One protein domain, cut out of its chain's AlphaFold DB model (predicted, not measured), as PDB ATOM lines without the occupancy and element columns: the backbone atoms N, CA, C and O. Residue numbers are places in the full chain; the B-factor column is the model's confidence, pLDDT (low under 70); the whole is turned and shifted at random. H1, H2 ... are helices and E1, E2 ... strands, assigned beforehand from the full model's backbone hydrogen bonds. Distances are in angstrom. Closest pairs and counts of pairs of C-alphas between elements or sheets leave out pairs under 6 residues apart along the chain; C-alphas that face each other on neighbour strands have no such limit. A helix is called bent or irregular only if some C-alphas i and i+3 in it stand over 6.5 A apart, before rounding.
ATOM      1  N   SER A  81     206.005 169.964 221.808       85.62
ATOM      2  CA  SER A  81     206.367 171.370 221.583       85.62
ATOM      3  C   SER A  81     206.206 171.745 220.109       85.62
ATOM      4  O   SER A  81     205.792 172.864 219.808       85.62
ATOM      5  N   LYS A  82     206.490 170.816 219.189       87.88
ATOM      6  CA  LYS A  82     206.365 171.059 217.748       87.88
ATOM      7  C   LYS A  82     204.905 171.257 217.348       87.88
ATOM      8  O   LYS A  82     204.615 172.172 216.588       87.88
ATOM      9  N   GLU A  83     203.994 170.456 217.898       92.44
ATOM     10  CA  GLU A  83     202.558 170.568 217.619       92.44
ATOM     11  C   GLU A  83     201.983 171.914 218.081       92.44
ATOM     12  O   GLU A  83     201.326 172.604 217.302       92.44
ATOM     13  N   LYS A  84     202.319 172.353 219.302       92.50
ATOM     14  CA  LYS A  84     201.903 173.672 219.811       92.50
ATOM     15  C   LYS A  84     202.385 174.810 218.912       92.50
ATOM     16  O   LYS A  84     201.597 175.683 218.562       92.50
ATOM     17  N   VAL A  85     203.642 174.753 218.465       91.31
ATOM     18  CA  VAL A  85     204.207 175.753 217.545       91.31
ATOM     19  C   VAL A  85     203.459 175.773 216.209       91.31
ATOM     20  O   VAL A  85     203.258 176.848 215.651       91.31
ATOM     21  N   LEU A  86     203.005 174.626 215.691       93.62
ATOM     22  CA  LEU A  86     202.219 174.577 214.452       93.62
ATOM     23  C   LEU A  86     200.838 175.219 214.618       93.62
ATOM     24  O   LEU A  86     200.443 176.012 213.762       93.62
ATOM     25  N   VAL A  87     200.131 174.926 215.714       95.69
ATOM     26  CA  VAL A  87     198.813 175.517 216.007       95.69
ATOM     27  C   VAL A  87     198.930 177.028 216.208       95.69
ATOM     28  O   VAL A  87     198.157 177.793 215.629       95.69
ATOM     29  N   GLU A  88     199.938 177.476 216.959       94.56
ATOM     30  CA  GLU A  88     200.249 178.898 217.125       94.56
ATOM     31  C   GLU A  88     200.576 179.557 215.781       94.56
ATOM     32  O   GLU A  88     200.017 180.603 215.456       94.56
ATOM     33  N   THR A  89     201.404 178.912 214.952       93.81
ATOM     34  CA  THR A  89     201.754 179.411 213.614       93.81
ATOM     35  C   THR A  89     200.517 179.533 212.722       93.81
ATOM     36  O   THR A  89     200.384 180.515 211.991       93.81
ATOM     37  N   LEU A  90     199.603 178.558 212.762       95.88
ATOM     38  CA  LEU A  90     198.369 178.588 211.978       95.88
ATOM     39  C   LEU A  90     197.445 179.719 212.442       95.88
ATOM     40  O   LEU A  90     197.016 180.524 211.619       95.88
ATOM     41  N   SER A  91     197.200 179.824 213.752       95.25
ATOM     42  CA  SER A  91     196.414 180.912 214.350       95.25
ATOM     43  C   SER A  91     196.982 182.283 213.969       95.25
ATOM     44  O   SER A  91     196.248 183.193 213.576       95.25
ATOM     45  N   TRP A  92     198.311 182.409 213.969       95.38
ATOM     46  CA  TRP A  92     198.993 183.633 213.569       95.38
ATOM     47  C   TRP A  92     198.826 183.964 212.083       95.38
ATOM     48  O   TRP A  92     198.622 185.125 211.728       95.38
ATOM     49  N   LYS A  93     198.856 182.961 211.197       95.25
ATOM     50  CA  LYS A  93     198.585 183.148 209.762       95.25
ATOM     51  C   LYS A  93     197.147 183.585 209.506       95.25
ATOM     52  O   LYS A  93     196.938 184.512 208.731       95.25
ATOM     53  N   VAL A  94     196.175 182.958 210.173       96.12
ATOM     54  CA  VAL A  94     194.752 183.315 210.039       96.12
ATOM     55  C   VAL A  94     194.522 184.768 210.450       96.12
ATOM     56  O   VAL A  94     193.879 185.513 209.715       96.12
ATOM     57  N   ARG A  95     195.115 185.209 211.568       95.75
ATOM     58  CA  ARG A  95     195.059 186.617 211.998       95.75
ATOM     59  C   ARG A  95     195.650 187.569 210.960       95.75
ATOM     60  O   ARG A  95     195.036 188.589 210.670       95.75
ATOM     61  N   GLY A  96     196.792 187.218 210.371       94.69
ATOM     62  CA  GLY A  96     197.431 188.028 209.329       94.69
ATOM     63  C   GLY A  96     196.584 188.158 208.066       94.69
ATOM     64  O   GLY A  96     196.431 189.257 207.538       94.69
ATOM     65  N   VAL A  97     195.975 187.057 207.617       96.06
ATOM     66  CA  VAL A  97     195.045 187.067 206.476       96.06
ATOM     67  C   VAL A  97     193.823 187.931 206.784       96.06
ATOM     68  O   VAL A  97     193.437 188.748 205.956       96.06
ATOM     69  N   LEU A  98     193.241 187.801 207.980       96.25
ATOM     70  CA  LEU A  98     192.076 188.587 208.387       96.25
ATOM     71  C   LEU A  98     192.391 190.089 208.463       96.25
ATOM     72  O   LEU A  98     191.612 190.908 207.979       96.25
ATOM     73  N   TRP A  99     193.556 190.451 209.003       95.81
ATOM     74  CA  TRP A  99     194.050 191.826 209.009       95.81
ATOM     75  C   TRP A  99     194.251 192.378 207.596       95.81
ATOM     76  O   TRP A  99     193.788 193.482 207.296       95.81
ATOM     77  N   PHE A 100     194.895 191.607 206.719       94.94
ATOM     78  CA  PHE A 100     195.130 192.006 205.336       94.94
ATOM     79  C   PHE A 100     193.812 192.210 204.583       94.94
ATOM     80  O   PHE A 100     193.602 193.273 204.005       94.94
ATOM     81  N   LEU A 101     192.885 191.248 204.658       96.06
ATOM     82  CA  LEU A 101     191.559 191.354 204.041       96.06
ATOM     83  C   LEU A 101     190.775 192.557 204.573       96.06
ATOM     84  O   LEU A 101     190.173 193.280 203.786       96.06
ATOM     85  N   CYS A 102     190.816 192.811 205.884       95.88
ATOM     86  CA  CYS A 102     190.165 193.972 206.491       95.88
ATOM     87  C   CYS A 102     190.753 195.298 205.981       95.88
ATOM     88  O   CYS A 102     190.011 196.256 205.785       95.88
ATOM     89  N   SER A 103     192.067 195.348 205.751       94.88
ATOM     90  CA  SER A 103     192.765 196.549 205.273       94.88
ATOM     91  C   SER A 103     192.537 196.775 203.772       94.88
ATOM     92  O   SER A 103     192.322 197.897 203.328       94.88
ATOM     93  N   VAL A 104     192.503 195.704 202.971       95.69
ATOM     94  CA  VAL A 104     192.095 195.783 201.558       95.69
ATOM     95  C   VAL A 104     190.636 196.227 201.453       95.69
ATOM     96  O   VAL A 104     190.322 197.111 200.661       95.69
ATOM     97  N   ALA A 105     189.746 195.671 202.278       95.56
ATOM     98  CA  ALA A 105     188.344 196.072 202.313       95.56
ATOM     99  C   ALA A 105     188.179 197.549 202.702       95.56
ATOM    100  O   ALA A 105     187.393 198.245 202.062       95.56
ATOM    101  N   SER A 106     188.930 198.060 203.688       95.62
ATOM    102  CA  SER A 106     188.869 199.482 204.050       95.62
ATOM    103  C   SER A 106     189.371 200.386 202.921       95.62
ATOM    104  O   SER A 106     188.704 201.364 202.601       95.62
ATOM    105  N   ILE A 107     190.461 200.024 202.235       95.62
ATOM    106  CA  ILE A 107     190.971 200.751 201.058       95.62
ATOM    107  C   ILE A 107     189.956 200.760 199.909       95.62
ATOM    108  O   ILE A 107     189.732 201.796 199.279       95.62
ATOM    109  N   VAL A 108     189.304 199.629 199.633       95.56
ATOM    110  CA  VAL A 108     188.265 199.541 198.596       95.56
ATOM    111  C   VAL A 108     187.053 200.395 198.972       95.56
ATOM    112  O   VAL A 108     186.558 201.146 198.138       95.56
ATOM    113  N   LEU A 109     186.602 200.351 200.227       94.62
ATOM    114  CA  LEU A 109     185.474 201.164 200.692       94.62
ATOM    115  C   LEU A 109     185.786 202.666 200.659       94.62
ATOM    116  O   LEU A 109     184.954 203.449 200.203       94.62
ATOM    117  N   LEU A 110     186.985 203.066 201.091       93.81
ATOM    118  CA  LEU A 110     187.441 204.456 201.032       93.81
ATOM    119  C   LEU A 110     187.573 204.937 199.586       93.81
ATOM    120  O   LEU A 110     187.102 206.024 199.264       93.81
ATOM    121  N   SER A 111     188.149 204.120 198.699       93.25
ATOM    122  CA  SER A 111     188.288 204.480 197.285       93.25
ATOM    123  C   SER A 111     186.933 204.586 196.582       93.25
ATOM    124  O   SER A 111     186.696 205.575 195.896       93.25
ATOM    125  N   MET A 112     185.999 203.658 196.819       93.62
ATOM    126  CA  MET A 112     184.618 203.774 196.329       93.62
ATOM    127  C   MET A 112     183.942 205.060 196.820       93.62
ATOM    128  O   MET A 112     183.315 205.752 196.017       93.62
ATOM    129  N   GLY A 113     184.139 205.415 198.095       91.12
ATOM    130  CA  GLY A 113     183.658 206.674 198.665       91.12
ATOM    131  C   GLY A 113     184.217 207.911 197.957       91.12
ATOM    132  O   GLY A 113     183.465 208.851 197.712       91.12
ATOM    133  N   MET A 114     185.495 207.898 197.555       91.31
ATOM    134  CA  MET A 114     186.088 208.989 196.764       91.31
ATOM    135  C   MET A 114     185.471 209.111 195.365       91.31
ATOM    136  O   MET A 114     185.295 210.222 194.879       91.31
ATOM    137  N   PHE A 115     185.091 207.994 194.736       91.69
ATOM    138  CA  PHE A 115     184.396 207.987 193.441       91.69
ATOM    139  C   PHE A 115     182.887 208.269 193.552       91.69
ATOM    140  O   PHE A 115     182.147 208.052 192.592       91.69
ATOM    141  N   GLY A 116     182.401 208.679 194.728       89.94
ATOM    142  CA  GLY A 116     180.981 208.940 194.974       89.94
ATOM    143  C   GLY A 116     180.099 207.687 194.969       89.94
ATOM    144  O   GLY A 116     178.880 207.795 195.070       89.94
ATOM    145  N   ARG A 117     180.679 206.482 194.881       91.06
ATOM    146  CA  ARG A 117     179.930 205.224 194.956       91.06
ATOM    147  C   ARG A 117     179.791 204.833 196.418       91.06
ATOM    148  O   ARG A 117     180.779 204.527 197.078       91.06
ATOM    149  N   GLN A 118     178.562 204.801 196.922       88.62
ATOM    150  CA  GLN A 118     178.284 204.397 198.298       88.62
ATOM    151  C   GLN A 118     177.745 202.957 198.350       88.62
ATOM    152  O   GLN A 118     176.536 202.756 198.474       88.62
ATOM    153  N   PRO A 119     178.604 201.914 198.314       85.50
ATOM    154  CA  PRO A 119     178.137 200.521 198.351       85.50
ATOM    155  C   PRO A 119     177.343 200.208 199.632       85.50
ATOM    156  O   PRO A 119     176.469 199.345 199.658       85.50
ATOM    157  N   LEU A 120     177.619 200.951 200.707       87.44
ATOM    158  CA  LEU A 120     176.972 200.820 202.009       87.44
ATOM    159  C   LEU A 120     175.537 201.361 202.058       87.44
ATOM    160  O   LEU A 120     174.895 201.220 203.099       87.44
ATOM    161  N   GLU A 121     175.024 202.015 201.012       89.50
ATOM    162  CA  GLU A 121     173.595 202.374 200.928       89.50
ATOM    163  C   GLU A 121     172.707 201.156 200.702       89.50
ATOM    164  O   GLU A 121     171.627 201.070 201.283       89.50
ATOM    165  N   SER A 122     173.191 200.163 199.955       92.94
ATOM    166  CA  SER A 122     172.415 198.961 199.640       92.94
ATOM    167  C   SER A 122     172.195 198.045 200.852       92.94
ATOM    168  O   SER A 122     171.279 197.228 200.846       92.94
ATOM    169  N   VAL A 123     173.013 198.167 201.908       94.56
ATOM    170  CA  VAL A 123     172.974 197.265 203.074       94.56
ATOM    171  C   VAL A 123     172.951 198.061 204.392       94.56
ATOM    172  O   VAL A 123     173.980 198.197 205.063       94.56
ATOM    173  N   PRO A 124     171.779 198.562 204.837       93.62
ATOM    174  CA  PRO A 124     171.679 199.428 206.018       93.62
ATOM    175  C   PRO A 124     172.112 198.738 207.320       93.62
ATOM    176  O   PRO A 124     172.640 199.393 208.216       93.62
ATOM    177  N   ARG A 125     171.947 197.408 207.420       95.44
ATOM    178  CA  ARG A 125     172.390 196.623 208.589       95.44
ATOM    179  C   ARG A 125     173.909 196.650 208.757       95.44
ATOM    180  O   ARG A 125     174.395 196.844 209.868       95.44
ATOM    181  N   LEU A 126     174.650 196.494 207.657       94.44
ATOM    182  CA  LEU A 126     176.114 196.495 207.678       94.44
ATOM    183  C   LEU A 126     176.655 197.864 208.096       94.44
ATOM    184  O   LEU A 126     177.607 197.939 208.865       94.44
ATOM    185  N   ARG A 127     175.994 198.942 207.659       93.75
ATOM    186  CA  ARG A 127     176.339 200.315 208.040       93.75
ATOM    187  C   ARG A 127     176.267 200.531 209.554       93.75
ATOM    188  O   ARG A 127     177.213 201.053 210.129       93.75
ATOM    189  N   SER A 128     175.184 200.104 210.210       95.06
ATOM    190  CA  SER A 128     175.050 200.217 211.673       95.06
ATOM    191  C   SER A 128     176.001 199.291 212.438       95.06
ATOM    192  O   SER A 128     176.423 199.632 213.538       95.06
ATOM    193  N   ALA A 129     176.362 198.143 211.857       96.44
ATOM    194  CA  ALA A 129     177.309 197.198 212.450       96.44
ATOM    195  C   ALA A 129     178.785 197.597 212.257       96.44
ATOM    196  O   ALA A 129     179.654 197.057 212.935       96.44
ATOM    197  N   LEU A 130     179.088 198.541 211.361       95.25
ATOM    198  CA  LEU A 130     180.450 198.925 210.982       95.25
ATOM    199  C   LEU A 130     181.352 199.332 212.165       95.25
ATOM    200  O   LEU A 130     182.436 198.760 212.271       95.25
ATOM    201  N   PRO A 131     180.955 200.223 213.100       96.56
ATOM    202  CA  PRO A 131     181.805 200.554 214.248       96.56
ATOM    203  C   PRO A 131     182.072 199.334 215.135       96.56
ATOM    204  O   PRO A 131     183.187 199.165 215.617       96.56
ATOM    205  N   PHE A 132     181.092 198.440 215.296       97.56
ATOM    206  CA  PHE A 132     181.288 197.193 216.034       97.56
ATOM    207  C   PHE A 132     182.275 196.263 215.317       97.56
ATOM    208  O   PHE A 132     183.181 195.734 215.953       97.56
ATOM    209  N   LEU A 133     182.173 196.118 213.991       96.62
ATOM    210  CA  LEU A 133     183.141 195.351 213.197       96.62
ATOM    211  C   LEU A 133     184.559 195.933 213.303       96.62
ATOM    212  O   LEU A 133     185.516 195.173 213.437       96.62
ATOM    213  N   VAL A 134     184.707 197.263 213.311       96.88
ATOM    214  CA  VAL A 134     186.009 197.924 213.511       96.88
ATOM    215  C   VAL A 134     186.544 197.701 214.930       96.88
ATOM    216  O   VAL A 134     187.735 197.434 215.093       96.88
ATOM    217  N   LEU A 135     185.697 197.726 215.961       96.94
ATOM    218  CA  LEU A 135     186.108 197.376 217.327       96.94
ATOM    219  C   LEU A 135     186.574 195.918 217.419       96.94
ATOM    220  O   LEU A 135     187.643 195.648 217.960       96.94
ATOM    221  N   VAL A 136     185.819 194.985 216.834       97.06
ATOM    222  CA  VAL A 136     186.198 193.565 216.767       97.06
ATOM    223  C   VAL A 136     187.504 193.390 215.984       97.06
ATOM    224  O   VAL A 136     188.319 192.540 216.345       97.06
ATOM    225  N   SER A 137     187.773 194.256 214.997       96.50
ATOM    226  CA  SER A 137     189.029 194.223 214.241       96.50
ATOM    227  C   SER A 137     190.289 194.469 215.067       96.50
ATOM    228  O   SER A 137     191.370 194.034 214.668       96.50
ATOM    229  N   LEU A 138     190.157 195.051 216.265       95.62
ATOM    230  CA  LEU A 138     191.255 195.198 217.222       95.62
ATOM    231  C   LEU A 138     191.870 193.844 217.631       95.62
ATOM    232  O   LEU A 138     193.062 193.761 217.914       95.62
ATOM    233  N   LEU A 139     191.086 192.758 217.611       94.50
ATOM    234  CA  LEU A 139     191.565 191.416 217.962       94.50
ATOM    235  C   LEU A 139     192.623 190.879 216.984       94.50
ATOM    236  O   LEU A 139     193.385 189.978 217.342       94.50
ATOM    237  N   TRP A 140     192.679 191.416 215.760       95.00
ATOM    238  CA  TRP A 140     193.650 191.026 214.735       95.00
ATOM    239  C   TRP A 140     194.519 192.180 214.217       95.00
ATOM    240  O   TRP A 140     195.363 191.938 213.359       95.00
ATOM    241  N   THR A 141     194.385 193.410 214.732       91.06
ATOM    242  CA  THR A 141     195.274 194.533 214.364       91.06
ATOM    243  C   THR A 141     196.685 194.395 214.925       91.06
ATOM    244  O   THR A 141     197.634 194.868 214.310       91.06
ATOM    245  N   VAL A 142     196.852 193.682 216.041       87.94
ATOM    246  CA  VAL A 142     198.163 193.385 216.647       87.94
ATOM    247  C   VAL A 142     198.780 192.131 216.013       87.94
ATOM    248  O   VAL A 142     199.189 191.188 216.695       87.94
ATOM    249  N   TRP A 143     198.791 192.076 214.685       93.38
ATOM    250  CA  TRP A 143     199.482 191.024 213.955       93.38
ATOM    251  C   TRP A 143     200.931 191.438 213.698       93.38
ATOM    252  O   TRP A 143     201.183 192.549 213.257       93.38
ATOM    253  N   ASP A 144     201.889 190.551 213.972       93.38
ATOM    254  CA  ASP A 144     203.313 190.797 213.717       93.38
ATOM    255  C   ASP A 144     203.862 189.753 212.724       93.38
ATOM    256  O   ASP A 144     204.065 188.593 213.096       93.38
ATOM    257  N   PRO A 145     204.137 190.124 211.468       90.75
ATOM    258  CA  PRO A 145     204.693 189.221 210.455       90.75
ATOM    259  C   PRO A 145     206.035 188.610 210.867       90.75
ATOM    260  O   PRO A 145     206.353 187.474 210.501       90.75
ATOM    261  N   THR A 146     206.827 189.351 211.643       93.31
ATOM    262  CA  THR A 146     208.168 188.928 212.048       93.31
ATOM    263  C   THR A 146     208.142 187.867 213.144       93.31
ATOM    264  O   THR A 146     209.126 187.144 213.327       93.31
ATOM    265  N   TYR A 147     207.000 187.675 213.810       93.25
ATOM    266  CA  TYR A 147     206.832 186.664 214.849       93.25
ATOM    267  C   TYR A 147     207.252 185.267 214.375       93.25
ATOM    268  O   TYR A 147     208.036 184.601 215.048       93.25
ATOM    269  N   ILE A 148     206.829 184.853 213.173       92.31
ATOM    270  CA  ILE A 148     207.166 183.527 212.624       92.31
ATOM    271  C   ILE A 148     208.673 183.418 212.368       92.31
ATOM    272  O   ILE A 148     209.287 182.392 212.669       92.31
ATOM    273  N   THR A 149     209.293 184.471 211.831       92.50
ATOM    274  CA  THR A 149     210.739 184.484 211.573       92.50
ATOM    275  C   THR A 149     211.555 184.437 212.860       92.50
ATOM    276  O   THR A 149     212.534 183.695 212.932       92.50
ATOM    277  N   ILE A 150     211.120 185.140 213.909       93.69
ATOM    278  CA  ILE A 150     211.775 185.142 215.222       93.69
ATOM    279  C   ILE A 150     211.572 183.811 215.913       93.69
ATOM    280  O   ILE A 150     212.520 183.269 216.465       93.69
ATOM    281  N   GLN A 151     210.364 183.255 215.872       91.94
ATOM    282  CA  GLN A 151     210.084 181.954 216.462       91.94
ATOM    283  C   GLN A 151     210.920 180.874 215.771       91.94
ATOM    284  O   GLN A 151     211.544 180.059 216.447       91.94
ATOM    285  N   ARG A 152     211.042 180.921 214.437       91.44
ATOM    286  CA  ARG A 152     211.938 180.038 213.680       91.44
ATOM    287  C   ARG A 152     213.403 180.237 214.076       91.44
ATOM    288  O   ARG A 152     214.108 179.248 214.250       91.44
ATOM    289  N   ALA A 153     213.865 181.473 214.249       91.31
ATOM    290  CA  ALA A 153     215.237 181.746 214.670       91.31
ATOM    291  C   ALA A 153     215.510 181.291 216.116       91.31
ATOM    292  O   ALA A 153     216.521 180.638 216.371       91.31
ATOM    293  N   ARG A 154     214.565 181.514 217.035       88.38
ATOM    294  CA  ARG A 154     214.611 181.020 218.420       88.38
ATOM    295  C   ARG A 154     214.646 179.496 218.469       88.38
ATOM    296  O   ARG A 154     215.449 178.937 219.208       88.38
ATOM    297  N   MET A 155     213.849 178.827 217.633       85.12
ATOM    298  CA  MET A 155     213.885 177.368 217.463       85.12
ATOM    299  C   MET A 155     215.212 176.883 216.868       85.12
ATOM    300  O   MET A 155     215.594 175.750 217.107       85.12
ATOM    301  N   GLN A 156     215.948 177.719 216.135       86.06
ATOM    302  CA  GLN A 156     217.317 177.424 215.690       86.06
ATOM    303  C   GLN A 156     218.376 177.743 216.761       86.06
ATOM    304  O   GLN A 156     219.567 177.587 216.504       86.06
ATOM    305  N   GLY A 157     217.972 178.211 217.946       83.94
ATOM    306  CA  GLY A 157     218.889 178.661 218.991       83.94
ATOM    307  C   GLY A 157     219.603 179.972 218.654       83.94
ATOM    308  O   GLY A 157     220.604 180.290 219.288       83.94
ATOM    309  N   ARG A 158     219.112 180.734 217.670       86.94
ATOM    310  CA  ARG A 158     219.605 182.077 217.355       86.94
ATOM    311  C   ARG A 158     218.774 183.088 218.126       86.94
ATOM    312  O   ARG A 158     217.545 183.040 218.082       86.94
ATOM    313  N   ASP A 159     219.445 183.986 218.835       84.94
ATOM    314  CA  ASP A 159     218.755 185.138 219.398       84.94
ATOM    315  C   ASP A 159     218.594 186.193 218.308       84.94
ATOM    316  O   ASP A 159     219.544 186.463 217.583       84.94
ATOM    317  N   VAL A 160     217.399 186.737 218.132       92.38
ATOM    318  CA  VAL A 160     217.122 187.717 217.078       92.38
ATOM    319  C   VAL A 160     216.461 188.912 217.719       92.38
ATOM    320  O   VAL A 160     215.425 188.778 218.375       92.38
ATOM    321  N   ARG A 161     217.068 190.080 217.514       92.38
ATOM    322  CA  ARG A 161     216.562 191.347 218.027       92.38
ATOM    323  C   ARG A 161     215.720 192.018 216.949       92.38
ATOM    324  O   ARG A 161     216.129 192.137 215.793       92.38
ATOM    325  N   LEU A 162     214.523 192.434 217.343       93.44
ATOM    326  CA  LEU A 162     213.642 193.246 216.515       93.44
ATOM    327  C   LEU A 162     213.856 194.717 216.829       93.44
ATOM    328  O   LEU A 162     213.700 195.120 217.981       93.44
ATOM    329  N   HIS A 163     214.104 195.515 215.798       93.56
ATOM    330  CA  HIS A 163     214.079 196.969 215.899       93.56
ATOM    331  C   HIS A 163     212.802 197.521 215.254       93.56
ATOM    332  O   HIS A 163     212.259 196.919 214.328       93.56
ATOM    333  N   GLY A 164     212.300 198.648 215.773       91.75
ATOM    334  CA  GLY A 164     211.140 199.356 215.208       91.75
ATOM    335  C   GLY A 164     209.760 198.800 215.589       91.75
ATOM    336  O   GLY A 164     208.746 199.221 215.035       91.75
ATOM    337  N   ARG A 165     209.678 197.884 216.568       93.06
ATOM    338  CA  ARG A 165     208.394 197.320 217.031       93.06
ATOM    339  C   ARG A 165     207.439 198.392 217.570       93.06
ATOM    340  O   ARG A 165     206.241 198.318 217.317       93.06
ATOM    341  N   ARG A 166     207.957 199.374 218.316       92.75
ATOM    342  CA  ARG A 166     207.148 200.457 218.902       92.75
ATOM    343  C   ARG A 166     206.522 201.327 217.815       92.75
ATOM    344  O   ARG A 166     205.316 201.552 217.853       92.75
ATOM    345  N   ASP A 167     207.317 201.737 216.833       91.56
ATOM    346  CA  ASP A 167     206.865 202.592 215.732       91.56
ATOM    347  C   ASP A 167     205.806 201.884 214.884       91.56
ATOM    348  O   ASP A 167     204.761 202.456 214.581       91.56
ATOM    349  N   TYR A 168     206.013 200.593 214.605       92.94
ATOM    350  CA  TYR A 168     205.023 199.760 213.926       92.94
ATOM    351  C   TYR A 168     203.682 199.714 214.679       92.94
ATOM    352  O   TYR A 168     202.630 199.915 214.070       92.94
ATOM    353  N   ILE A 169     203.704 199.498 216.002       92.44
ATOM    354  CA  ILE A 169     202.484 199.480 216.826       92.44
ATOM    355  C   ILE A 169     201.780 200.841 216.775       92.44
ATOM    356  O   ILE A 169     200.561 200.881 216.622       92.44
ATOM    357  N   ILE A 170     202.521 201.951 216.848       93.00
ATOM    358  CA  ILE A 170     201.946 203.302 216.758       93.00
ATOM    359  C   ILE A 170     201.246 203.503 215.407       93.00
ATOM    360  O   ILE A 170     200.098 203.946 215.386       93.00
ATOM    361  N   CYS A 171     201.875 203.121 214.289       92.50
ATOM    362  CA  CYS A 171     201.262 203.212 212.960       92.50
ATOM    363  C   CYS A 171     199.994 202.351 212.833       92.50
ATOM    364  O   CYS A 171     198.993 202.817 212.288       92.50
ATOM    365  N   GLN A 172     200.001 201.122 213.364       93.44
ATOM    366  CA  GLN A 172     198.820 200.246 213.364       93.44
ATOM    367  C   GLN A 172     197.675 200.830 214.198       93.44
ATOM    368  O   GLN A 172     196.522 200.810 213.765       93.44
ATOM    369  N   MET A 173     197.979 201.390 215.374       94.56
ATOM    370  CA  MET A 173     196.970 202.029 216.220       94.56
ATOM    371  C   MET A 173     196.413 203.296 215.568       94.56
ATOM    372  O   MET A 173     195.203 203.501 215.604       94.56
ATOM    373  N   ALA A 174     197.249 204.104 214.914       92.38
ATOM    374  CA  ALA A 174     196.803 205.284 214.175       92.38
ATOM    375  C   ALA A 174     195.854 204.920 213.018       92.38
ATOM    376  O   ALA A 174     194.802 205.542 212.873       92.38
ATOM    377  N   ALA A 175     196.172 203.875 212.245       93.25
ATOM    378  CA  ALA A 175     195.291 203.366 211.191       93.25
ATOM    379  C   ALA A 175     193.988 202.769 211.741       93.25
ATOM    380  O   ALA A 175     192.917 202.952 211.173       93.25
ATOM    381  N   TRP A 176     194.034 202.079 212.880       96.00
ATOM    382  CA  TRP A 176     192.812 201.591 213.516       96.00
ATOM    383  C   TRP A 176     191.922 202.741 214.015       96.00
ATOM    384  O   TRP A 176     190.710 202.721 213.794       96.00
ATOM    385  N   VAL A 177     192.511 203.773 214.629       96.06
ATOM    386  CA  VAL A 177     191.777 204.975 215.053       96.06
ATOM    387  C   VAL A 177     191.164 205.683 213.844       96.06
ATOM    388  O   VAL A 177     189.999 206.069 213.912       96.06
ATOM    389  N   SER A 178     191.883 205.806 212.722       95.31
ATOM    390  CA  SER A 178     191.325 206.419 211.509       95.31
ATOM    391  C   SER A 178     190.128 205.627 210.964       95.31
ATOM    392  O   SER A 178     189.100 206.230 210.654       95.31
ATOM    393  N   ARG A 179     190.189 204.285 210.949       95.50
ATOM    394  CA  ARG A 179     189.046 203.417 210.597       95.50
ATOM    395  C   ARG A 179     187.854 203.637 211.516       95.50
ATOM    396  O   ARG A 179     186.724 203.717 211.040       95.50
ATOM    397  N   LEU A 180     188.092 203.734 212.825       96.62
ATOM    398  CA  LEU A 180     187.031 203.952 213.804       96.62
ATOM    399  C   LEU A 180     186.376 205.321 213.610       96.62
ATOM    400  O   LEU A 180     185.152 205.411 213.607       96.62
ATOM    401  N   LEU A 181     187.168 206.372 213.387       94.88
ATOM    402  CA  LEU A 181     186.651 207.712 213.114       94.88
ATOM    403  C   LEU A 181     185.801 207.733 211.840       94.88
ATOM    404  O   LEU A 181     184.683 208.239 211.882       94.88
ATOM    405  N   VAL A 182     186.266 207.118 210.746       93.88
ATOM    406  CA  VAL A 182     185.486 207.001 209.499       93.88
ATOM    407  C   VAL A 182     184.204 206.185 209.709       93.88
ATOM    408  O   VAL A 182     183.138 206.546 209.216       93.88
ATOM    409  N   ALA A 183     184.261 205.096 210.476       95.25
ATOM    410  CA  ALA A 183     183.078 204.300 210.796       95.25
ATOM    411  C   ALA A 183     182.034 205.103 211.582       95.25
ATOM    412  O   ALA A 183     180.839 205.044 211.286       95.25
ATOM    413  N   LEU A 184     182.488 205.869 212.578       94.56
ATOM    414  CA  LEU A 184     181.630 206.715 213.393       94.56
ATOM    415  C   LEU A 184     181.037 207.858 212.570       94.56
ATOM    416  O   LEU A 184     179.836 208.095 212.683       94.56
ATOM    417  N   THR A 185     181.813 208.523 211.709       91.56
ATOM    418  CA  THR A 185     181.273 209.584 210.844       91.56
ATOM    419  C   THR A 185     180.187 209.040 209.921       91.56
ATOM    420  O   THR A 185     179.127 209.653 209.844       91.56
ATOM    421  N   ILE A 186     180.368 207.855 209.324       90.88
ATOM    422  CA  ILE A 186     179.345 207.199 208.487       90.88
ATOM    423  C   ILE A 186     178.048 206.929 209.273       90.88
ATOM    424  O   ILE A 186     176.950 207.130 208.749       90.88
ATOM    425  N   VAL A 187     178.141 206.475 210.528       93.00
ATOM    426  CA  VAL A 187     176.960 206.186 211.363       93.00
ATOM    427  C   VAL A 187     176.280 207.468 211.849       93.00
ATOM    428  O   VAL A 187     175.055 207.586 211.761       93.00
ATOM    429  N   PHE A 188     177.051 208.438 212.346       91.50
ATOM    430  CA  PHE A 188     176.524 209.690 212.892       91.50
ATOM    431  C   PHE A 188     175.954 210.617 211.826       91.50
ATOM    432  O   PHE A 188     174.985 211.320 212.109       91.50
ATOM    433  N   HIS A 189     176.496 210.571 210.609       89.00
ATOM    434  CA  HIS A 189     175.999 211.334 209.471       89.00
ATOM    435  C   HIS A 189     174.493 211.130 209.248       89.00
ATOM    436  O   HIS A 189     173.772 212.089 209.014       89.00
ATOM    437  N   ARG A 190     173.985 209.906 209.445       86.31
ATOM    438  CA  ARG A 190     172.547 209.611 209.327       86.31
ATOM    439  C   ARG A 190     171.712 210.153 210.490       86.31
ATOM    440  O   ARG A 190     170.519 210.388 210.332       86.31
ATOM    441  N   ARG A 191     172.291 210.241 211.690       90.12
ATOM    442  CA  ARG A 191     171.538 210.540 212.918       90.12
ATOM    443  C   ARG A 191     171.443 212.039 213.203       90.12
ATOM    444  O   ARG A 191     170.541 212.441 213.928       90.12
ATOM    445  N   SER A 192     172.362 212.844 212.673       90.06
ATOM    446  CA  SER A 192     172.455 214.272 212.976       90.06
ATOM    447  C   SER A 192     172.421 215.126 211.700       90.06
ATOM    448  O   SER A 192     173.428 215.168 210.988       90.06
ATOM    449  N   PRO A 193     171.334 215.885 211.450       85.56
ATOM    450  CA  PRO A 193     171.267 216.831 210.328       85.56
ATOM    451  C   PRO A 193     172.266 217.995 210.481       85.56
ATOM    452  O   PRO A 193     172.600 218.682 209.519       85.56
ATOM    453  N   PHE A 194     172.786 218.227 211.692       87.25
ATOM    454  CA  PHE A 194     173.851 219.204 211.922       87.25
ATOM    455  C   PHE A 194     175.200 218.709 211.382       87.25
ATOM    456  O   PHE A 194     175.904 219.445 210.691       87.25
ATOM    457  N   LEU A 195     175.546 217.444 211.659       83.06
ATOM    458  CA  LEU A 195     176.770 216.827 211.134       83.06
ATOM    459  C   LEU A 195     176.693 216.618 209.626       83.06
ATOM    460  O   LEU A 195     177.717 216.688 208.961       83.06
ATOM    461  N   GLU A 196     175.496 216.408 209.083       83.00
ATOM    462  CA  GLU A 196     175.257 216.370 207.645       83.00
ATOM    463  C   GLU A 196     175.831 217.611 206.946       83.00
ATOM    464  O   GLU A 196     176.644 217.473 206.036       83.00
ATOM    465  N   ARG A 197     175.552 218.820 207.451       84.19
ATOM    466  CA  ARG A 197     176.058 220.067 206.854       84.19
ATOM    467  C   ARG A 197     177.587 220.189 206.907       84.19
ATOM    468  O   ARG A 197     178.189 220.643 205.943       84.19
ATOM    469  N   TYR A 198     178.218 219.773 208.006       82.50
ATOM    470  CA  TYR A 198     179.675 219.888 208.171       82.50
ATOM    471  C   TYR A 198     180.451 218.778 207.445       82.50
ATOM    472  O   TYR A 198     181.491 219.029 206.842       82.50
ATOM    473  N   VAL A 199     179.952 217.540 207.485       79.56
ATOM    474  CA  VAL A 199     180.632 216.362 206.925       79.56
ATOM    475  C   VAL A 199     180.435 216.266 205.409       79.56
ATOM    476  O   VAL A 199     181.374 215.860 204.727       79.56
ATOM    477  N   ILE A 200     179.279 216.684 204.864       69.81
ATOM    478  CA  ILE A 200     179.054 216.769 203.405       69.81
ATOM    479  C   ILE A 200     179.914 217.858 202.765       69.81
ATOM    480  O   ILE A 200     180.331 217.699 201.620       69.81
ATOM    481  N   SER A 201     180.222 218.944 203.480       79.44
ATOM    482  CA  SER A 201     181.057 220.007 202.912       79.44
ATOM    483  C   SER A 201     182.507 219.581 202.676       79.44
ATOM    484  O   SER A 201     183.158 220.154 201.806       79.44
ATOM    485  N   TYR A 202     183.021 218.567 203.389       81.31
ATOM    486  CA  TYR A 202     184.444 218.204 203.322       81.31
ATOM    487  C   TYR A 202     184.789 216.700 203.153       81.31
ATOM    488  O   TYR A 202     185.868 216.302 203.605       81.31
ATOM    489  N   PRO A 203     184.003 215.845 202.450       81.06
ATOM    490  CA  PRO A 203     184.415 214.470 202.113       81.06
ATOM    491  C   PRO A 203     185.709 214.441 201.307       81.06
ATOM    492  O   PRO A 203     186.505 213.511 201.429       81.06
ATOM    493  N   ARG A 204     185.953 215.528 200.574       80.44
ATOM    494  CA  ARG A 204     187.131 215.759 199.746       80.44
ATOM    495  C   ARG A 204     188.445 215.737 200.525       80.44
ATOM    496  O   ARG A 204     189.463 215.425 199.930       80.44
ATOM    497  N   PHE A 205     188.447 216.042 201.825       86.25
ATOM    498  CA  PHE A 205     189.688 216.108 202.606       86.25
ATOM    499  C   PHE A 205     189.885 214.901 203.522       86.25
ATOM    500  O   PHE A 205     190.979 214.338 203.561       86.25
ATOM    501  N   TYR A 206     188.849 214.464 204.245       89.06
ATOM    502  CA  TYR A 206     189.034 213.396 205.232       89.06
ATOM    503  C   TYR A 206     189.141 211.998 204.602       89.06
ATOM    504  O   TYR A 206     189.880 211.170 205.131       89.06
ATOM    505  N   LEU A 207     188.456 211.721 203.481       90.94
ATOM    506  CA  LEU A 207     188.543 210.424 202.791       90.94
ATOM    507  C   LEU A 207     189.942 210.143 202.220       90.94
ATOM    508  O   LEU A 207     190.482 209.079 202.534       90.94
ATOM    509  N   PRO A 208     190.576 211.049 201.444       91.38
ATOM    510  CA  PRO A 208     191.933 210.805 200.965       91.38
ATOM    511  C   PRO A 208     192.945 210.787 202.110       91.38
ATOM    512  O   PRO A 208     193.872 209.987 202.072       91.38
ATOM    513  N   LEU A 209     192.757 211.590 203.164       90.31
ATOM    514  CA  LEU A 209     193.620 211.531 204.346       90.31
ATOM    515  C   LEU A 209     193.525 210.166 205.051       90.31
ATOM    516  O   LEU A 209     194.546 209.581 205.407       90.31
ATOM    517  N   ALA A 210     192.315 209.628 205.224       93.00
ATOM    518  CA  ALA A 210     192.115 208.295 205.788       93.00
ATOM    519  C   ALA A 210     192.733 207.206 204.896       93.00
ATOM    520  O   ALA A 210     193.423 206.321 205.404       93.00
ATOM    521  N   LEU A 211     192.557 207.307 203.574       94.12
ATOM    522  CA  LEU A 211     193.187 206.413 202.599       94.12
ATOM    523  C   LEU A 211     194.719 206.480 202.685       94.12
ATOM    524  O   LEU A 211     195.391 205.452 202.650       94.12
ATOM    525  N   MET A 212     195.274 207.679 202.856       91.25
ATOM    526  CA  MET A 212     196.704 207.891 203.047       91.25
ATOM    527  C   MET A 212     197.227 207.207 204.305       91.25
ATOM    528  O   MET A 212     198.244 206.521 204.236       91.25
ATOM    529  N   PHE A 213     196.533 207.330 205.440       91.31
ATOM    530  CA  PHE A 213     196.912 206.618 206.663       91.31
ATOM    531  C   PHE A 213     196.888 205.094 206.484       91.31
ATOM    532  O   PHE A 213     197.787 204.414 206.977       91.31
ATOM    533  N   GLU A 214     195.911 204.559 205.749       93.81
ATOM    534  CA  GLU A 214     195.819 203.124 205.448       93.81
ATOM    535  C   GLU A 214     196.981 202.635 204.582       93.81
ATOM    536  O   GLU A 214     197.611 201.621 204.888       93.81
ATOM    537  N   LEU A 215     197.318 203.385 203.529       92.88
ATOM    538  CA  LEU A 215     198.467 203.080 202.682       92.88
ATOM    539  C   LEU A 215     199.769 203.169 203.480       92.88
ATOM    540  O   LEU A 215     200.566 202.234 203.450       92.88
ATOM    541  N   ILE A 216     199.967 204.243 204.252       89.94
ATOM    542  CA  ILE A 216     201.142 204.400 205.114       89.94
ATOM    543  C   ILE A 216     201.247 203.228 206.091       89.94
ATOM    544  O   ILE A 216     202.340 202.706 206.257       89.94
ATOM    545  N   ALA A 217     200.154 202.759 206.696       91.19
ATOM    546  CA  ALA A 217     200.190 201.615 207.606       91.19
ATOM    547  C   ALA A 217     200.532 200.289 206.901       91.19
ATOM    548  O   ALA A 217     201.297 199.489 207.448       91.19
ATOM    549  N   LEU A 218     200.032 200.067 205.677       91.31
ATOM    550  CA  LEU A 218     200.422 198.922 204.845       91.31
ATOM    551  C   LEU A 218     201.899 198.969 204.435       91.31
ATOM    552  O   LEU A 218     202.544 197.925 204.386       91.31
ATOM    553  N   PHE A 219     202.450 200.151 204.156       89.38
ATOM    554  CA  PHE A 219     203.865 200.313 203.808       89.38
ATOM    555  C   PHE A 219     204.783 200.334 205.035       89.38
ATOM    556  O   PHE A 219     205.896 199.814 204.980       89.38
ATOM    557  N   ALA A 220     204.329 200.862 206.172       88.81
ATOM    558  CA  ALA A 220     205.071 200.869 207.432       88.81
ATOM    559  C   ALA A 220     205.451 199.447 207.865       88.81
ATOM    560  O   ALA A 220     206.500 199.252 208.476       88.81
ATOM    561  N   TYR A 221     204.662 198.441 207.474       85.56
ATOM    562  CA  TYR A 221     205.026 197.031 207.612       85.56
ATOM    563  C   TYR A 221     206.414 196.712 207.030       85.56
ATOM    564  O   TYR A 221     207.236 196.114 207.724       85.56
ATOM    565  N   SER A 222     206.701 197.104 205.785       85.75
ATOM    566  CA  SER A 222     207.974 196.767 205.130       85.75
ATOM    567  C   SER A 222     209.129 197.674 205.558       85.75
ATOM    568  O   SER A 222     210.296 197.296 205.414       85.75
ATOM    569  N   LEU A 223     208.819 198.862 206.085       86.00
ATOM    570  CA  LEU A 223     209.805 199.890 206.420       86.00
ATOM    571  C   LEU A 223     210.245 199.864 207.888       86.00
ATOM    572  O   LEU A 223     211.435 200.014 208.157       86.00
ATOM    573  N   CYS A 224     209.316 199.687 208.831       89.25
ATOM    574  CA  CYS A 224     209.599 199.814 210.264       89.25
ATOM    575  C   CYS A 224     210.162 198.529 210.874       89.25
ATOM    576  O   CYS A 224     210.953 198.589 211.812       89.25
ATOM    577  N   LEU A 225     209.767 197.362 210.359       91.69
ATOM    578  CA  LEU A 225     210.189 196.082 210.919       91.69
ATOM    579  C   LEU A 225     211.508 195.640 210.284       91.69
ATOM    580  O   LEU A 225     211.547 195.071 209.195       91.69
ATOM    581  N   SER A 226     212.603 195.893 211.000       90.25
ATOM    582  CA  SER A 226     213.922 195.378 210.646       90.25
ATOM    583  C   SER A 226     214.310 194.253 211.597       90.25
ATOM    584  O   SER A 226     214.443 194.441 212.810       90.25
ATOM    585  N   ILE A 227     214.485 193.062 211.031       92.88
ATOM    586  CA  ILE A 227     215.023 191.912 211.747       92.88
ATOM    587  C   ILE A 227     216.542 192.022 211.691       92.88
ATOM    588  O   ILE A 227     217.139 191.856 210.626       92.88
ATOM    589  N   GLN A 228     217.170 192.284 212.834       90.50
ATOM    590  CA  GLN A 228     218.622 192.253 212.928       90.50
ATOM    591  C   GLN A 228     219.049 190.839 213.308       90.50
ATOM    592  O   GLN A 228     218.807 190.362 214.422       90.50
ATOM    593  N   HIS A 229     219.655 190.143 212.351       84.06
ATOM    594  CA  HIS A 229     220.311 188.878 212.638       84.06
ATOM    595  C   HIS A 229     221.628 189.167 213.360       84.06
ATOM    596  O   HIS A 229     222.378 190.025 212.889       84.06
ATOM    597  N   PRO A 230     221.923 188.483 214.482       81.62
ATOM    598  CA  PRO A 230     223.247 188.580 215.070       81.62
ATOM    599  C   PRO A 230     224.268 188.123 214.021       81.62
ATOM    600  O   PRO A 230     223.973 187.175 213.271       81.62
ATOM    601  N   PRO A 231     225.439 188.776 213.941       78.12
ATOM    602  CA  PRO A 231     226.478 188.357 213.018       78.12
ATOM    603  C   PRO A 231     226.779 186.874 213.265       78.12
ATOM    604  O   PRO A 231     226.839 186.433 214.420       78.12
ATOM    605  N   PRO A 232     226.884 186.051 212.206       75.75
ATOM    606  CA  PRO A 232     227.193 184.646 212.382       75.75
ATOM    607  C   PRO A 232     228.585 184.550 213.001       75.75
ATOM    608  O   PRO A 232     229.577 184.793 212.319       75.75
ATOM    609  N   ILE A 233     228.653 184.186 214.285       69.88
ATOM    610  CA  ILE A 233     229.918 183.933 214.972       69.88
ATOM    611  C   ILE A 233     230.574 182.755 214.257       69.88
ATOM    612  O   ILE A 233     230.180 181.597 214.422       69.88
ATOM    613  N   PRO A 384     221.765 205.377 219.081       51.78
ATOM    614  CA  PRO A 384     221.389 204.759 217.820       51.78
ATOM    615  C   PRO A 384     222.487 205.043 216.794       51.78
ATOM    616  O   PRO A 384     222.619 206.168 216.316       51.78
ATOM    617  N   ASN A 385     223.274 204.015 216.467       50.00
ATOM    618  CA  ASN A 385     224.367 204.098 215.505       50.00
ATOM    619  C   ASN A 385     223.877 204.824 214.229       50.00
ATOM    620  O   ASN A 385     222.937 204.332 213.589       50.00
ATOM    621  N   PRO A 386     224.468 205.972 213.839       57.81
ATOM    622  CA  PRO A 386     224.015 206.753 212.685       57.81
ATOM    623  C   PRO A 386     224.029 205.950 211.372       57.81
ATOM    624  O   PRO A 386     223.231 206.223 210.482       57.81
ATOM    625  N   GLN A 387     224.815 204.875 211.282       56.66
ATOM    626  CA  GLN A 387     224.809 203.979 210.119       56.66
ATOM    627  C   GLN A 387     223.495 203.189 209.947       56.66
ATOM    628  O   GLN A 387     223.109 202.851 208.827       56.66
ATOM    629  N   SER A 388     222.755 202.925 211.032       58.69
ATOM    630  CA  SER A 388     221.411 202.323 210.959       58.69
ATOM    631  C   SER A 388     220.405 203.288 210.321       58.69
ATOM    632  O   SER A 388     219.572 202.890 209.498       58.69
ATOM    633  N   ARG A 389     220.537 204.588 210.632       59.56
ATOM    634  CA  ARG A 389     219.734 205.646 210.010       59.56
ATOM    635  C   ARG A 389     219.977 205.720 208.510       59.56
ATOM    636  O   ARG A 389     219.000 205.838 207.780       59.56
ATOM    637  N   ASP A 390     221.212 205.557 208.046       70.12
ATOM    638  CA  ASP A 390     221.526 205.584 206.612       70.12
ATOM    639  C   ASP A 390     220.870 204.431 205.840       70.12
ATOM    640  O   ASP A 390     220.361 204.625 204.733       70.12
ATOM    641  N   GLY A 391     220.797 203.236 206.435       70.12
ATOM    642  CA  GLY A 391     220.084 202.099 205.846       70.12
ATOM    643  C   GLY A 391     218.578 202.349 205.717       70.12
ATOM    644  O   GLY A 391     217.979 202.060 204.675       70.12
ATOM    645  N   ILE A 392     217.972 202.934 206.754       67.44
ATOM    646  CA  ILE A 392     216.554 203.313 206.757       67.44
ATOM    647  C   ILE A 392     216.303 204.444 205.757       67.44
ATOM    648  O   ILE A 392     215.373 204.332 204.966       67.44
ATOM    649  N   LEU A 393     217.149 205.476 205.724       74.81
ATOM    650  CA  LEU A 393     217.089 206.595 204.778       74.81
ATOM    651  C   LEU A 393     217.229 206.123 203.333       74.81
ATOM    652  O   LEU A 393     216.485 206.578 202.470       74.81
ATOM    653  N   LYS A 394     218.128 205.173 203.053       80.69
ATOM    654  CA  LYS A 394     218.294 204.599 201.713       80.69
ATOM    655  C   LYS A 394     217.050 203.830 201.273       80.69
ATOM    656  O   LYS A 394     216.606 204.003 200.138       80.69
ATOM    657  N   ARG A 395     216.449 203.034 202.169       75.50
ATOM    658  CA  ARG A 395     215.154 202.385 201.903       75.50
ATOM    659  C   ARG A 395     214.062 203.434 201.705       75.50
ATOM    660  O   ARG A 395     213.381 203.406 200.690       75.50
ATOM    661  N   TRP A 396     213.947 204.411 202.595       77.31
ATOM    662  CA  TRP A 396     212.988 205.509 202.476       77.31
ATOM    663  C   TRP A 396     213.113 206.250 201.150       77.31
ATOM    664  O   TRP A 396     212.099 206.490 200.506       77.31
ATOM    665  N   LYS A 397     214.333 206.539 200.692       82.25
ATOM    666  CA  LYS A 397     214.607 207.190 199.405       82.25
ATOM    667  C   LYS A 397     214.180 206.335 198.205       82.25
ATOM    668  O   LYS A 397     213.790 206.877 197.179       82.25
ATOM    669  N   GLN A 398     214.215 205.008 198.334       84.69
ATOM    670  CA  GLN A 398     213.742 204.085 197.300       84.69
ATOM    671  C   GLN A 398     212.205 203.983 197.259       84.69
ATOM    672  O   GLN A 398     211.633 203.845 196.182       84.69
ATOM    673  N   TRP A 399     211.532 204.083 198.411       77.44
ATOM    674  CA  TRP A 399     210.072 203.938 198.518       77.44
ATOM    675  C   TRP A 399     209.299 205.263 198.466       77.44
ATOM    676  O   TRP A 399     208.123 205.260 198.115       77.44
ATOM    677  N   THR A 400     209.937 206.401 198.754       79.94
ATOM    678  CA  THR A 400     209.324 207.741 198.661       79.94
ATOM    679  C   THR A 400     208.684 208.031 197.308       79.94
ATOM    680  O   THR A 400     207.542 208.478 197.328       79.94
ATOM    681  N   PRO A 401     209.304 207.757 196.140       80.12
ATOM    682  CA  PRO A 401     208.627 208.009 194.869       80.12
ATOM    683  C   PRO A 401     207.376 207.140 194.708       80.12
ATOM    684  O   PRO A 401     206.372 207.623 194.206       80.12
ATOM    685  N   ILE A 402     207.386 205.895 195.196       79.69
ATOM    686  CA  ILE A 402     206.220 205.000 195.135       79.69
ATOM    687  C   ILE A 402     205.101 205.523 196.039       79.69
ATOM    688  O   ILE A 402     203.948 205.547 195.622       79.69
ATOM    689  N   LEU A 403     205.434 205.978 197.249       76.56
ATOM    690  CA  LEU A 403     204.471 206.571 198.177       76.56
ATOM    691  C   LEU A 403     203.887 207.876 197.640       76.56
ATOM    692  O   LEU A 403     202.681 208.068 197.732       76.56
ATOM    693  N   VAL A 404     204.721 208.738 197.056       79.88
ATOM    694  CA  VAL A 404     204.285 209.994 196.434       79.88
ATOM    695  C   VAL A 404     203.418 209.714 195.209       79.88
ATOM    696  O   VAL A 404     202.377 210.329 195.047       79.88
ATOM    697  N   ILE A 405     203.774 208.747 194.364       81.44
ATOM    698  CA  ILE A 405     202.940 208.372 193.216       81.44
ATOM    699  C   ILE A 405     201.614 207.770 193.694       81.44
ATOM    700  O   ILE A 405     200.561 208.150 193.191       81.44
ATOM    701  N   ALA A 406     201.637 206.880 194.688       75.38
ATOM    702  CA  ALA A 406     200.434 206.266 195.245       75.38
ATOM    703  C   ALA A 406     199.523 207.277 195.962       75.38
ATOM    704  O   ALA A 406     198.307 207.109 195.937       75.38
ATOM    705  N   SER A 407     200.086 208.327 196.571       73.81
ATOM    706  CA  SER A 407     199.328 209.406 197.212       73.81
ATOM    707  C   SER A 407     198.810 210.447 196.222       73.81
ATOM    708  O   SER A 407     197.691 210.939 196.369       73.81
ATOM    709  N   CYS A 408     199.595 210.771 195.194       76.56
ATOM    710  CA  CYS A 408     199.239 211.755 194.181       76.56
ATOM    711  C   CYS A 408     198.294 211.193 193.116       76.56
ATOM    712  O   CYS A 408     197.483 211.952 192.603       76.56
ATOM    713  N   LEU A 409     198.338 209.893 192.802       77.00
ATOM    714  CA  LEU A 409     197.420 209.247 191.853       77.00
ATOM    715  C   LEU A 409     195.938 209.518 192.158       77.00
ATOM    716  O   LEU A 409     195.249 210.010 191.268       77.00
ATOM    717  N   PRO A 410     195.422 209.261 193.376       69.44
ATOM    718  CA  PRO A 410     194.023 209.540 193.680       69.44
ATOM    719  C   PRO A 410     193.696 211.039 193.633       69.44
ATOM    720  O   PRO A 410     192.609 211.393 193.190       69.44
ATOM    721  N   LEU A 411     194.632 211.920 194.007       72.94
ATOM    722  CA  LEU A 411     194.444 213.375 193.913       72.94
ATOM    723  C   LEU A 411     194.410 213.869 192.457       72.94
ATOM    724  O   LEU A 411     193.585 214.710 192.114       72.94
ATOM    725  N   ALA A 412     195.273 213.329 191.595       78.12
ATOM    726  CA  ALA A 412     195.351 213.682 190.179       78.12
ATOM    727  C   ALA A 412     194.142 213.157 189.393       78.12
ATOM    728  O   ALA A 412     193.553 213.898 188.610       78.12
TER     729      ALA A 412
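What this domain is: This is residues 81 to 233 and 384 to 412 of the 419 residues of the protein "Ima1_N domain-containing protein" of Candolleomyces aberdarensis (UniProt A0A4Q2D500). Four helices, H1, H2, H4 and H6, make a long, loose up-and-down bundle, each running against the one before it; H4 and H6 are side by side in its middle, H2 packs along H4, and H1 slants from H2 to H6. The bent helix H7 packs on H6, while residues 384 to 391, of which 386 to 391 belong to H7, stick out free. Short H5 turns the chain from H4 to H6 at one end; at the other a two-stranded ribbon, E1 and E2, lies near H3. The printed part has 182 residues, mostly helix, in the order H1 H2 H3 E1 H4 H5 H6 E2 H7, with E1 and E2 antiparallel. It is loose, with a radius of gyration of the C-alphas of 19.7 A, and flat, spanning 67 by 41 by 22 A.

How they stand to each other: E1, residues 161 to 163, and E2, residues 226 to 228, are antiparallel neighbours, with N 163 and O 226 at 3.2 A and N 228 and O 161 at 3.1 A, within hydrogen-bond range. H3, residues 146 to 155, comes closest to E2 at the C-alphas of Thr 146 and Ile 227, 7.5 A. H4, residues 165 to 191, and H6, residues 203 to 224, touch at a shallow tilt of 22 degrees, opposite ways, closest at C-alphas Cys 171 and Ala 217, 5.7 A. H2, residues 124 to 141, touches H4 at a shallow tilt of 12 degrees, closest at C-alphas Pro 131 and Ala 183, 5.3 A. H1, residues 81 to 114, forms a helical hairpin with H2, closest at C-alphas Arg 95 and Trp 140, 5.4 A, and touches H6 with residues 103 to 114 alone, closest at C-alphas Leu 110 and Leu 211, 6.3 A. H5, residues 193 to 201, touches H4, closest at C-alphas His 189 and Glu 196, 5.4 A. H7, residues 386 to 412, was assigned as one helix by its hydrogen bonds but is bent, C-alphas 398 and 401 being 6.9 A apart; its arm H7b touches H6, closest at C-alphas Met 212 and Ser 407, 6.6 A, while H7a only just touches H6, with 3 pairs of C-alphas within 8 A, closest at Leu 223 and Arg 395, 7.4 A. H2 is irregular, C-alphas 128 and 131 being 7.2 A apart. Every O i to N i+4 pair is within hydrogen-bond range in H1, H3 and H7a; the counts are 9 of 14 in H2, 21 of 23 in H4, 15 of 18 in H6, 6 of 8 in H7b and 2 of 5 in H5, where 2 of 6 O i to N i+3 pairs are.

Where its parts are: H1 begins at C-alpha 81 (206.367, 171.370, 221.583) and is 49.4 A long. H4 is 39.4 A, H6 30.3 A and H2 25.5 A long. H7a, residues 386 to 398, is 18.7 A long; H7b, residues 401 to 412, is 15.2 A and ends at C-alpha 412 (195.351, 213.682, 190.179).

The domain as a whole: The C-alphas farthest apart are those of Pro 193 and Ile 233, 67.4 A. Residues 234 to 383 are not printed, and C-alphas 233 and 384 are 22.7 A apart across the cut. Of the links printed whole, H1 to H2 is short and the others are tight. The mean pLDDT of the printed part is 88.2; it is under 70 at residues 384 to 389, 392 and 410, and at 200 and 233.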